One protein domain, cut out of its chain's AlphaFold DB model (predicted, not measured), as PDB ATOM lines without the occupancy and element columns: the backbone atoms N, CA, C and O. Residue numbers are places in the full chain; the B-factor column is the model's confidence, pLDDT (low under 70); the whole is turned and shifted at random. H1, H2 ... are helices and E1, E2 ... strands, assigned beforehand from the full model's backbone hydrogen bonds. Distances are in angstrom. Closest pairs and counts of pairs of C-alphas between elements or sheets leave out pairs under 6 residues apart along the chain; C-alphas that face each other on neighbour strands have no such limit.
ATOM      1  N   THR A  17     200.011 112.199 117.647       95.19
ATOM      2  CA  THR A  17     198.608 112.007 117.257       95.19
ATOM      3  C   THR A  17     197.876 113.344 117.175       95.19
ATOM      4  O   THR A  17     198.247 114.314 117.837       95.19
ATOM      5  N   ALA A  18     196.848 113.419 116.335       94.75
ATOM      6  CA  ALA A  18     195.954 114.558 116.190       94.75
ATOM      7  C   ALA A  18     194.506 114.098 116.336       94.75
ATOM      8  O   ALA A  18     194.018 113.283 115.553       94.75
ATOM      9  N   TRP A  19     193.812 114.691 117.302       94.00
ATOM     10  CA  TRP A  19     192.426 114.375 117.624       94.00
ATOM     11  C   TRP A  19     191.486 115.504 117.232       94.00
ATOM     12  O   TRP A  19     191.876 116.670 117.181       94.00
ATOM     13  N   VAL A  20     190.225 115.165 117.003       91.56
ATOM     14  CA  VAL A  20     189.129 116.114 116.822       91.56
ATOM     15  C   VAL A  20     187.989 115.737 117.758       91.56
ATOM     16  O   VAL A  20     187.692 114.559 117.944       91.56
ATOM     17  N   GLY A  21     187.356 116.742 118.358       90.19
ATOM     18  CA  GLY A  21     186.260 116.561 119.307       90.19
ATOM     19  C   GLY A  21     186.579 117.129 120.688       90.19
ATOM     20  O   GLY A  21     187.391 118.042 120.835       90.19
ATOM     21  N   SER A  22     185.922 116.589 121.713       86.38
ATOM     22  CA  SER A  22     185.961 117.125 123.081       86.38
ATOM     23  C   SER A  22     187.097 116.528 123.926       86.38
ATOM     24  O   SER A  22     186.853 116.016 125.015       86.38
ATOM     25  N   VAL A  23     188.335 116.563 123.422       89.00
ATOM     26  CA  VAL A  23     189.543 116.142 124.164       89.00
ATOM     27  C   VAL A  23     190.526 117.295 124.325       89.00
ATOM     28  O   VAL A  23     190.534 118.239 123.532       89.00
ATOM     29  N   GLY A  24     191.336 117.241 125.387       84.44
ATOM     30  CA  GLY A  24     192.228 118.336 125.778       84.44
ATOM     31  C   GLY A  24     193.219 118.736 124.684       84.44
ATOM     32  O   GLY A  24     193.478 119.925 124.506       84.44
ATOM     33  N   ASP A  25     193.695 117.762 123.910       85.12
ATOM     34  CA  ASP A  25     194.690 117.919 122.854       85.12
ATOM     35  C   ASP A  25     194.083 117.966 121.433       85.12
ATOM     36  O   ASP A  25     194.804 117.869 120.436       85.12
ATOM     37  N   ALA A  26     192.764 118.137 121.307       89.62
ATOM     38  CA  ALA A  26     192.109 118.202 120.006       89.62
ATOM     39  C   ALA A  26     192.593 119.403 119.173       89.62
ATOM     40  O   ALA A  26     192.644 120.533 119.658       89.62
ATOM     41  N   ILE A  27     192.868 119.177 117.883       90.88
ATOM     42  CA  ILE A  27     193.214 120.239 116.921       90.88
ATOM     43  C   ILE A  27     192.021 121.157 116.639       90.88
ATOM     44  O   ILE A  27     192.193 122.325 116.309       90.88
ATOM     45  N   ALA A  28     190.814 120.599 116.745       87.44
ATOM     46  CA  ALA A  28     189.552 121.291 116.577       87.44
ATOM     47  C   ALA A  28     188.557 120.734 117.596       87.44
ATOM     48  O   ALA A  28     188.272 119.530 117.622       87.44
ATOM     49  N   ARG A  29     188.032 121.624 118.438       86.50
ATOM     50  CA  ARG A  29     187.012 121.296 119.430       86.50
ATOM     51  C   ARG A  29     185.645 121.445 118.788       86.50
ATOM     52  O   ARG A  29     185.100 122.542 118.741       86.50
ATOM     53  N   ILE A  30     185.122 120.340 118.274       81.62
ATOM     54  CA  ILE A  30     183.753 120.267 117.762       81.62
ATOM     55  C   ILE A  30     182.878 119.415 118.681       81.62
ATOM     56  O   ILE A  30     183.391 118.475 119.301       81.62
ATOM     57  N   PRO A  31     181.574 119.725 118.793       78.62
ATOM     58  CA  PRO A  31     180.662 118.941 119.607       78.62
ATOM     59  C   PRO A  31     180.668 117.480 119.164       78.62
ATOM     60  O   PRO A  31     180.403 117.162 118.006       78.62
ATOM     61  N   SER A  32     180.913 116.566 120.103       72.81
ATOM     62  CA  SER A  32     181.066 115.139 119.793       72.81
ATOM     63  C   SER A  32     179.821 114.526 119.136       72.81
ATOM     64  O   SER A  32     179.938 113.515 118.454       72.81
ATOM     65  N   ARG A  33     178.635 115.147 119.269       77.06
ATOM     66  CA  ARG A  33     177.396 114.733 118.578       77.06
ATOM     67  C   ARG A  33     177.558 114.662 117.057       77.06
ATOM     68  O   ARG A  33     176.998 113.766 116.435       77.06
ATOM     69  N   GLU A  34     178.356 115.550 116.471       71.56
ATOM     70  CA  GLU A  34     178.620 115.572 115.026       71.56
ATOM     71  C   GLU A  34     179.541 114.424 114.578       71.56
ATOM     72  O   GLU A  34     179.556 114.059 113.406       71.56
ATOM     73  N   LEU A  35     180.262 113.814 115.526       71.81
ATOM     74  CA  LEU A  35     181.236 112.736 115.321       71.81
ATOM     75  C   LEU A  35     180.748 111.364 115.798       71.81
ATOM     76  O   LEU A  35     181.541 110.440 115.950       71.81
ATOM     77  N   GLY A  36     179.448 111.215 116.065       75.62
ATOM     78  CA  GLY A  36     178.901 109.964 116.601       75.62
ATOM     79  C   GLY A  36     179.130 109.772 118.104       75.62
ATOM     80  O   GLY A  36     179.079 108.650 118.589       75.62
ATOM     81  N   GLY A  37     179.363 110.855 118.849       81.50
ATOM     82  CA  GLY A  37     179.394 110.883 120.314       81.50
ATOM     83  C   GLY A  37     180.787 110.826 120.941       81.50
ATOM     84  O   GLY A  37     180.924 111.162 122.116       81.50
ATOM     85  N   HIS A  38     181.826 110.500 120.170       85.38
ATOM     86  CA  HIS A  38     183.182 110.294 120.682       85.38
ATOM     87  C   HIS A  38     184.215 111.175 119.961       85.38
ATOM     88  O   HIS A  38     184.007 111.547 118.803       85.38
ATOM     89  N   PRO A  39     185.323 111.545 120.632       88.94
ATOM     90  CA  PRO A  39     186.462 112.151 119.958       88.94
ATOM     91  C   PRO A  39     187.053 111.172 118.942       88.94
ATOM     92  O   PRO A  39     187.023 109.956 119.131       88.94
ATOM     93  N   PHE A  40     187.608 111.715 117.867       91.19
ATOM     94  CA  PHE A  40     188.097 110.934 116.745       91.19
ATOM     95  C   PHE A  40     189.563 111.252 116.450       91.19
ATOM     96  O   PHE A  40     189.949 112.418 116.338       91.19
ATOM     97  N   LEU A  41     190.375 110.203 116.321       93.19
ATOM     98  CA  LEU A  41     191.764 110.306 115.889       93.19
ATOM     99  C   LEU A  41     191.768 110.607 114.395       93.19
ATOM    100  O   LEU A  41     191.364 109.759 113.615       93.19
ATOM    101  N   VAL A  42     192.213 111.792 113.992       94.25
ATOM    102  CA  VAL A  42     192.260 112.184 112.577       94.25
ATOM    103  C   VAL A  42     193.600 111.852 111.950       94.25
ATOM    104  O   VAL A  42     193.641 111.471 110.786       94.25
ATOM    105  N   GLY A  43     194.693 111.993 112.693       94.88
ATOM    106  CA  GLY A  43     196.023 111.743 112.158       94.88
ATOM    107  C   GLY A  43     196.955 111.149 113.192       94.88
ATOM    108  O   GLY A  43     196.885 111.493 114.369       94.88
ATOM    109  N   GLU A  44     197.851 110.285 112.746       95.38
ATOM    110  CA  GLU A  44     198.934 109.755 113.563       95.38
ATOM    111  C   GLU A  44     200.198 109.578 112.725       95.38
ATOM    112  O   GLU A  44     200.142 109.352 111.514       95.38
ATOM    113  N   VAL A  45     201.343 109.689 113.387       94.69
ATOM    114  CA  VAL A  45     202.644 109.378 112.805       94.69
ATOM    115  C   VAL A  45     203.270 108.292 113.654       94.69
ATOM    116  O   VAL A  45     203.475 108.484 114.853       94.69
ATOM    117  N   ARG A  46     203.556 107.144 113.045       93.38
ATOM    118  CA  ARG A  46     204.138 106.006 113.748       93.38
ATOM    119  C   ARG A  46     205.203 105.347 112.897       93.38
ATOM    120  O   ARG A  46     204.894 104.821 111.833       93.38
ATOM    121  N   SER A  47     206.437 105.344 113.391       88.81
ATOM    122  CA  SER A  47     207.563 104.638 112.775       88.81
ATOM    123  C   SER A  47     207.768 105.033 111.307       88.81
ATOM    124  O   SER A  47     208.014 104.187 110.453       88.81
ATOM    125  N   GLY A  48     207.617 106.327 111.006       87.50
ATOM    126  CA  GLY A  48     207.739 106.865 109.646       87.50
ATOM    127  C   GLY A  48     206.516 106.653 108.746       87.50
ATOM    128  O   GLY A  48     206.529 107.094 107.600       87.50
ATOM    129  N   THR A  49     205.444 106.028 109.238       92.12
ATOM    130  CA  THR A  49     204.156 105.966 108.540       92.12
ATOM    131  C   THR A  49     203.279 107.143 108.955       92.12
ATOM    132  O   THR A  49     203.037 107.356 110.144       92.12
ATOM    133  N   TYR A  50     202.771 107.887 107.973       94.56
ATOM    134  CA  TYR A  50     201.886 109.032 108.178       94.56
ATOM    135  C   TYR A  50     200.468 108.626 107.812       94.56
ATOM    136  O   TYR A  50     200.166 108.390 106.644       94.56
ATOM    137  N   VAL A  51     199.594 108.519 108.803       95.56
ATOM    138  CA  VAL A  51     198.247 107.989 108.609       95.56
ATOM    139  C   VAL A  51     197.225 109.085 108.849       95.56
ATOM    140  O   VAL A  51     197.253 109.761 109.877       95.56
ATOM    141  N   LEU A  52     196.287 109.219 107.917       95.44
ATOM    142  CA  LEU A  52     195.059 109.977 108.080       95.44
ATOM    143  C   LEU A  52     193.882 109.005 108.201       95.44
ATOM    144  O   LEU A  52     193.633 108.179 107.321       95.44
ATOM    145  N   HIS A  53     193.138 109.122 109.290       95.00
ATOM    146  CA  HIS A  53     191.955 108.319 109.563       95.00
ATOM    147  C   HIS A  53     190.704 109.094 109.144       95.00
ATOM    148  O   HIS A  53     190.551 110.282 109.436       95.00
ATOM    149  N   LEU A  54     189.801 108.425 108.432       93.75
ATOM    150  CA  LEU A  54     188.533 108.979 107.971       93.75
ATOM    151  C   LEU A  54     187.405 108.343 108.791       93.75
ATOM    152  O   LEU A  54     187.218 107.127 108.691       93.75
ATOM    153  N   PRO A  55     186.627 109.121 109.561       90.88
ATOM    154  CA  PRO A  55     185.500 108.582 110.309       90.88
ATOM    155  C   PRO A  55     184.308 108.298 109.391       90.88
ATOM    156  O   PRO A  55     184.257 108.725 108.234       90.88
ATOM    157  N   ASN A  56     183.299 107.618 109.936       88.12
ATOM    158  CA  ASN A  56     182.016 107.432 109.265       88.12
ATOM    159  C   ASN A  56     181.450 108.774 108.778       88.12
ATOM    160  O   ASN A  56     181.495 109.771 109.497       88.12
ATOM    161  N   ARG A  57     180.876 108.782 107.567       84.38
ATOM    162  CA  ARG A  57     180.261 109.963 106.921       84.38
ATOM    163  C   ARG A  57     181.232 111.095 106.567       84.38
ATOM    164  O   ARG A  57     180.792 112.105 106.016       84.38
ATOM    165  N   ALA A  58     182.529 110.935 106.817       90.12
ATOM    166  CA  ALA A  58     183.526 111.880 106.346       90.12
ATOM    167  C   ALA A  58     183.861 111.647 104.875       90.12
ATOM    168  O   ALA A  58     183.768 110.530 104.358       90.12
ATOM    169  N   ARG A  59     184.293 112.716 104.208       93.75
ATOM    170  CA  ARG A  59     184.765 112.674 102.823       93.75
ATOM    171  C   ARG A  59     186.191 113.180 102.782       93.75
ATOM    172  O   ARG A  59     186.459 114.256 103.310       93.75
ATOM    173  N   ALA A  60     187.090 112.449 102.142       94.88
ATOM    174  CA  ALA A  60     188.446 112.913 101.910       94.88
ATOM    175  C   ALA A  60     188.736 113.027 100.421       94.88
ATOM    176  O   ALA A  60     188.331 112.182  99.627       94.88
ATOM    177  N   ARG A  61     189.481 114.064 100.059       95.12
ATOM    178  CA  ARG A  61     190.071 114.242  98.740       95.12
ATOM    179  C   ARG A  61     191.584 114.211  98.884       95.12
ATOM    180  O   ARG A  61     192.161 115.122  99.482       95.12
ATOM    181  N   LEU A  62     192.206 113.176  98.342       94.88
ATOM    182  CA  LEU A  62     193.653 113.041  98.255       94.88
ATOM    183  C   LEU A  62     194.119 113.602  96.916       94.88
ATOM    184  O   LEU A  62     193.636 113.186  95.867       94.88
ATOM    185  N   HIS A  63     195.052 114.541  96.959       93.75
ATOM    186  CA  HIS A  63     195.818 114.963  95.797       93.75
ATOM    187  C   HIS A  63     197.153 114.233  95.866       93.75
ATOM    188  O   HIS A  63     198.001 114.576  96.694       93.75
ATOM    189  N   GLY A  64     197.266 113.183  95.053       86.44
ATOM    190  CA  GLY A  64     198.500 112.426  94.896       86.44
ATOM    191  C   GLY A  64     199.535 113.204  94.087       86.44
ATOM    192  O   GLY A  64     199.222 114.208  93.440       86.44
ATOM    193  N   SER A  65     200.772 112.713  94.096       84.31
ATOM    194  CA  SER A  65     201.863 113.244  93.268       84.31
ATOM    195  C   SER A  65     201.632 113.054  91.762       84.31
ATOM    196  O   SER A  65     202.261 113.726  90.954       84.31
ATOM    197  N   ASP A  66     200.721 112.154  91.387       85.38
ATOM    198  CA  ASP A  66     200.250 111.909  90.020       85.38
ATOM    199  C   ASP A  66     199.302 113.003  89.496       85.38
ATOM    200  O   ASP A  66     198.937 112.997  88.322       85.38
ATOM    201  N   GLY A  67     198.886 113.947  90.347       82.75
ATOM    202  CA  GLY A  67     197.976 115.036  89.985       82.75
ATOM    203  C   GLY A  67     196.509 114.611  89.865       82.75
ATOM    204  O   GLY A  67     195.647 115.458  89.625       82.75
ATOM    205  N   ILE A  68     196.197 113.330  90.079       86.50
ATOM    206  CA  ILE A  68     194.837 112.801  89.976       86.50
ATOM    207  C   ILE A  68     194.179 112.847  91.364       86.50
ATOM    208  O   ILE A  68     194.640 112.186  92.298       86.50
ATOM    209  N   PRO A  69     193.088 113.615  91.544       88.88
ATOM    210  CA  PRO A  69     192.394 113.654  92.820       88.88
ATOM    211  C   PRO A  69     191.617 112.353  93.052       88.88
ATOM    212  O   PRO A  69     190.749 111.985  92.263       88.88
ATOM    213  N   ARG A  70     191.870 111.692  94.182       93.06
ATOM    214  CA  ARG A  70     191.099 110.532  94.649       93.06
ATOM    215  C   ARG A  70     190.096 110.973  95.707       93.06
ATOM    216  O   ARG A  70     190.473 111.618  96.687       93.06
ATOM    217  N   LEU A  71     188.822 110.639  95.509       94.62
ATOM    218  CA  LEU A  71     187.761 110.884  96.484       94.62
ATOM    219  C   LEU A  71     187.477 109.603  97.262       94.62
ATOM    220  O   LEU A  71     187.322 108.534  96.678       94.62
ATOM    221  N   MET A  72     187.395 109.722  98.579       93.81
ATOM    222  CA  MET A  72     187.178 108.607  99.490       93.81
ATOM    223  C   MET A  72     186.106 108.983 100.502       93.81
ATOM    224  O   MET A  72     185.996 110.139 100.916       93.81
ATOM    225  N   ILE A  73     185.304 108.000 100.892       93.06
ATOM    226  CA  ILE A  73     184.236 108.152 101.880       93.06
ATOM    227  C   ILE A  73     184.546 107.179 103.015       93.06
ATOM    228  O   ILE A  73     184.871 106.022 102.758       93.06
ATOM    229  N   GLY A  74     184.519 107.669 104.253       88.06
ATOM    230  CA  GLY A  74     184.858 106.861 105.421       88.06
ATOM    231  C   GLY A  74     183.816 105.773 105.733       88.06
ATOM    232  O   GLY A  74     182.672 105.870 105.277       88.06
ATOM    233  N   PRO A  75     184.180 104.768 106.551       92.25
ATOM    234  CA  PRO A  75     185.415 104.699 107.329       92.25
ATOM    235  C   PRO A  75     186.598 104.169 106.510       92.25
ATOM    236  O   PRO A  75     186.483 103.169 105.804       92.25
ATOM    237  N   HIS A  76     187.748 104.839 106.593       93.44
ATOM    238  CA  HIS A  76     188.944 104.401 105.876       93.44
ATOM    239  C   HIS A  76     190.232 104.874 106.546       93.44
ATOM    240  O   HIS A  76     190.253 105.905 107.217       93.44
ATOM    241  N   ARG A  77     191.321 104.143 106.310       94.00
ATOM    242  CA  ARG A  77     192.673 104.513 106.726       94.00
ATOM    243  C   ARG A  77     193.496 104.846 105.489       94.00
ATOM    244  O   ARG A  77     193.622 104.014 104.600       94.00
ATOM    245  N   MET A  78     194.039 106.053 105.437       93.00
ATOM    246  CA  MET A  78     194.847 106.534 104.321       93.00
ATOM    247  C   MET A  78     196.277 106.761 104.785       93.00
ATOM    248  O   MET A  78     196.502 107.441 105.781       93.00
ATOM    249  N   GLU A  79     197.237 106.231 104.043       94.00
ATOM    250  CA  GLU A  79     198.644 106.569 104.229       94.00
ATOM    251  C   GLU A  79     199.002 107.739 103.318       94.00
ATOM    252  O   GLU A  79     198.680 107.724 102.132       94.00
ATOM    253  N   LEU A  80     199.626 108.762 103.895       92.62
ATOM    254  CA  LEU A  80     200.098 109.942 103.185       92.62
ATOM    255  C   LEU A  80     201.572 109.780 102.843       92.62
ATOM    256  O   LEU A  80     202.392 109.454 103.706       92.62
ATOM    257  N   ARG A  81     201.907 110.059 101.588       91.19
ATOM    258  CA  ARG A  81     203.286 110.095 101.098       91.19
ATOM    259  C   ARG A  81     203.800 111.525 100.984       91.19
ATOM    260  O   ARG A  81     203.052 112.501 101.074       91.19
ATOM    261  N   GLU A  82     205.107 111.652 100.789       87.19
ATOM    262  CA  GLU A  82     205.738 112.953 100.575       87.19
ATOM    263  C   GLU A  82     205.184 113.632  99.322       87.19
ATOM    264  O   GLU A  82     204.960 112.999  98.291       87.19
ATOM    265  N   GLY A  83     204.915 114.933  99.436       85.94
ATOM    266  CA  GLY A  83     204.288 115.718  98.372       85.94
ATOM    267  C   GLY A  83     202.772 115.536  98.250       85.94
ATOM    268  O   GLY A  83     202.130 116.338  97.572       85.94
ATOM    269  N   GLU A  84     202.170 114.559  98.934       91.00
ATOM    270  CA  GLU A  84     200.722 114.380  98.916       91.00
ATOM    271  C   GLU A  84     200.005 115.357  99.848       91.00
ATOM    272  O   GLU A  84     200.494 115.776 100.907       91.00
ATOM    273  N   ARG A  85     198.782 115.706  99.450       92.81
ATOM    274  CA  ARG A  85     197.908 116.579 100.224       92.81
ATOM    275  C   ARG A  85     196.517 115.985 100.325       92.81
ATOM    276  O   ARG A  85     195.821 115.839  99.321       92.81
ATOM    277  N   ALA A  86     196.065 115.756 101.548       94.75
ATOM    278  CA  ALA A  86     194.700 115.347 101.819       94.75
ATOM    279  C   ALA A  86     193.862 116.505 102.355       94.75
ATOM    280  O   ALA A  86     194.296 117.346 103.147       94.75
ATOM    281  N   VAL A  87     192.612 116.525 101.919       94.69
ATOM    282  CA  VAL A  87     191.570 117.384 102.456       94.69
ATOM    283  C   VAL A  87     190.462 116.491 102.974       94.69
ATOM    284  O   VAL A  87     189.786 115.844 102.183       94.69
ATOM    285  N   LEU A  88     190.267 116.482 104.282       93.69
ATOM    286  CA  LEU A  88     189.168 115.810 104.957       93.69
ATOM    287  C   LEU A  88     188.061 116.826 105.247       93.69
ATOM    288  O   LEU A  88     188.329 117.914 105.752       93.69
ATOM    289  N   VAL A  89     186.821 116.473 104.938       91.88
ATOM    290  CA  VAL A  89     185.624 117.243 105.274       91.88
ATOM    291  C   VAL A  89     184.803 116.430 106.264       91.88
ATOM    292  O   VAL A  89     184.437 115.282 105.990       91.88
ATOM    293  N   LEU A  90     184.541 117.039 107.415       87.88
ATOM    294  CA  LEU A  90     183.897 116.431 108.566       87.88
ATOM    295  C   LEU A  90     182.874 117.411 109.142       87.88
ATOM    296  O   LEU A  90     183.227 118.323 109.889       87.88
ATOM    297  N   GLY A  91     181.609 117.235 108.750       83.75
ATOM    298  CA  GLY A  91     180.531 118.152 109.123       83.75
ATOM    299  C   GLY A  91     180.872 119.599 108.728       83.75
ATOM    300  O   GLY A  91     181.132 119.842 107.547       83.75
ATOM    301  N   PRO A  92     180.901 120.550 109.680       81.19
ATOM    302  CA  PRO A  92     181.229 121.949 109.413       81.19
ATOM    303  C   PRO A  92     182.738 122.229 109.296       81.19
ATOM    304  O   PRO A  92     183.121 123.357 108.994       81.19
ATOM    305  N   VAL A  93     183.613 121.246 109.540       87.25
ATOM    306  CA  VAL A  93     185.068 121.451 109.572       87.25
ATOM    307  C   VAL A  93     185.751 120.816 108.367       87.25
ATOM    308  O   VAL A  93     185.477 119.681 107.976       87.25
ATOM    309  N   GLN A  94     186.715 121.545 107.810       91.56
ATOM    310  CA  GLN A  94     187.639 121.043 106.804       91.56
ATOM    311  C   GLN A  94     189.047 120.948 107.397       91.56
ATOM    312  O   GLN A  94     189.633 121.947 107.809       91.56
ATOM    313  N   ILE A  95     189.621 119.750 107.381       92.62
ATOM    314  CA  ILE A  95     190.970 119.473 107.870       92.62
ATOM    315  C   ILE A  95     191.871 119.256 106.663       92.62
ATOM    316  O   ILE A  95     191.582 118.455 105.775       92.62
ATOM    317  N   ARG A  96     192.973 119.999 106.608       93.38
ATOM    318  CA  ARG A  96     193.968 119.891 105.539       93.38
ATOM    319  C   ARG A  96     195.216 119.251 106.123       93.38
ATOM    320  O   ARG A  96     195.818 119.824 107.024       93.38
ATOM    321  N   ALA A  97     195.583 118.092 105.599       93.62
ATOM    322  CA  ALA A  97     196.789 117.373 105.972       93.62
ATOM    323  C   ALA A  97     197.777 117.405 104.804       93.62
ATOM    324  O   ALA A  97     197.401 117.209 103.647       93.62
ATOM    325  N   GLN A  98     199.033 117.693 105.110       91.94
ATOM    326  CA  GLN A  98     200.121 117.719 104.145       91.94
ATOM    327  C   GLN A  98     201.381 117.233 104.843       91.94
ATOM    328  O   GLN A  98     201.684 117.694 105.946       91.94
ATOM    329  N   LEU A  99     202.112 116.337 104.185       89.62
ATOM    330  CA  LEU A  99     203.447 115.980 104.626       89.62
ATOM    331  C   LEU A  99     204.418 117.051 104.124       89.62
ATOM    332  O   LEU A  99     204.545 117.277 102.921       89.62
ATOM    333  N   VAL A 100     205.040 117.759 105.061       83.81
ATOM    334  CA  VAL A 100     206.023 118.804 104.768       83.81
ATOM    335  C   VAL A 100     207.391 118.260 105.164       83.81
ATOM    336  O   VAL A 100     207.523 117.821 106.310       83.81
TER     337      VAL A 100
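What this domain is: This is residues 17 to 100 of the 159 residues of an uncharacterized protein of Minicystis rosea (UniProt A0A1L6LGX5). Two sheets lie face to face as a sandwich, their strands crossed at 30 degrees; the larger, E2 E1 E3 E4 E7, is strongly twisted and curled, and the smaller is E6 E5 E8 E9. The short helix H1 sits at one end of the strands, on neither sheet. The 84 printed residues hold, in order, E1 E2 H1 E3 E4 E5 E6 E7 E8 E9; the larger sheet has the order just given and is mixed, the smaller is antiparallel. The class is mostly strand, and the whole is compact, with a radius of gyration of the C-alphas of 12.5 A and spans of 37 by 26 by 17 A.

How they stand to each other: E1, residues 17 to 20, has E2, residues 26 to 28, as its parallel neighbour at 49 degrees, with N 27 and O 19 2.8 A apart, within hydrogen-bond range. H1, residues 32 to 35, is too short for any O i to N i+4 pair; its one O i to N i+3 pair is within range. E3, residues 40 to 46, is antiparallel to E1, with N 18 and O 43 2.8 A apart, and forms a hairpin with E4, residues 49 to 54, where N 44 and O 51 are 3.0 A apart. The chain then changes sheet to E5, residues 59 to 63, which forms a hairpin with E6, residues 69 to 73, with N 60 and O 72 2.8 A apart. It changes back to E7, residues 76 to 80, an edge strand antiparallel to E4, with N 52 and O 78 2.8 A apart. It changes again to E8, residues 85 to 90, antiparallel to E5, with N 61 and O 87 2.8 A apart. E8 and E9, residues 93 to 98, form a hairpin, with N 88 and O 95 2.8 A apart. Between the sheets, the closest C-alphas of E4 and E5 are those of Leu 54 and Ala 60, 7.2 A apart. E2 and E9 are only just apart, 8.3 A at their closest.

Where its parts are: E1 begins at C-alpha 17, (198.608, 112.007, 117.257). E3 is the longest strand, 17.0 A from first to last C-alpha; E4 measures 15.9 A, E8 16.3 A and E9 16.4 A. E9 ends at C-alpha 98, (200.121, 117.719, 104.145).

The domain as a whole: The two farthest C-alphas, those of Gly 24 and Asp 66, are 37.2 A apart. The printed part has no cut, and each link between its named elements is tight. Mean pLDDT of the printed part is 89.4, and no printed residue is under 70; H1 has a mean of 73.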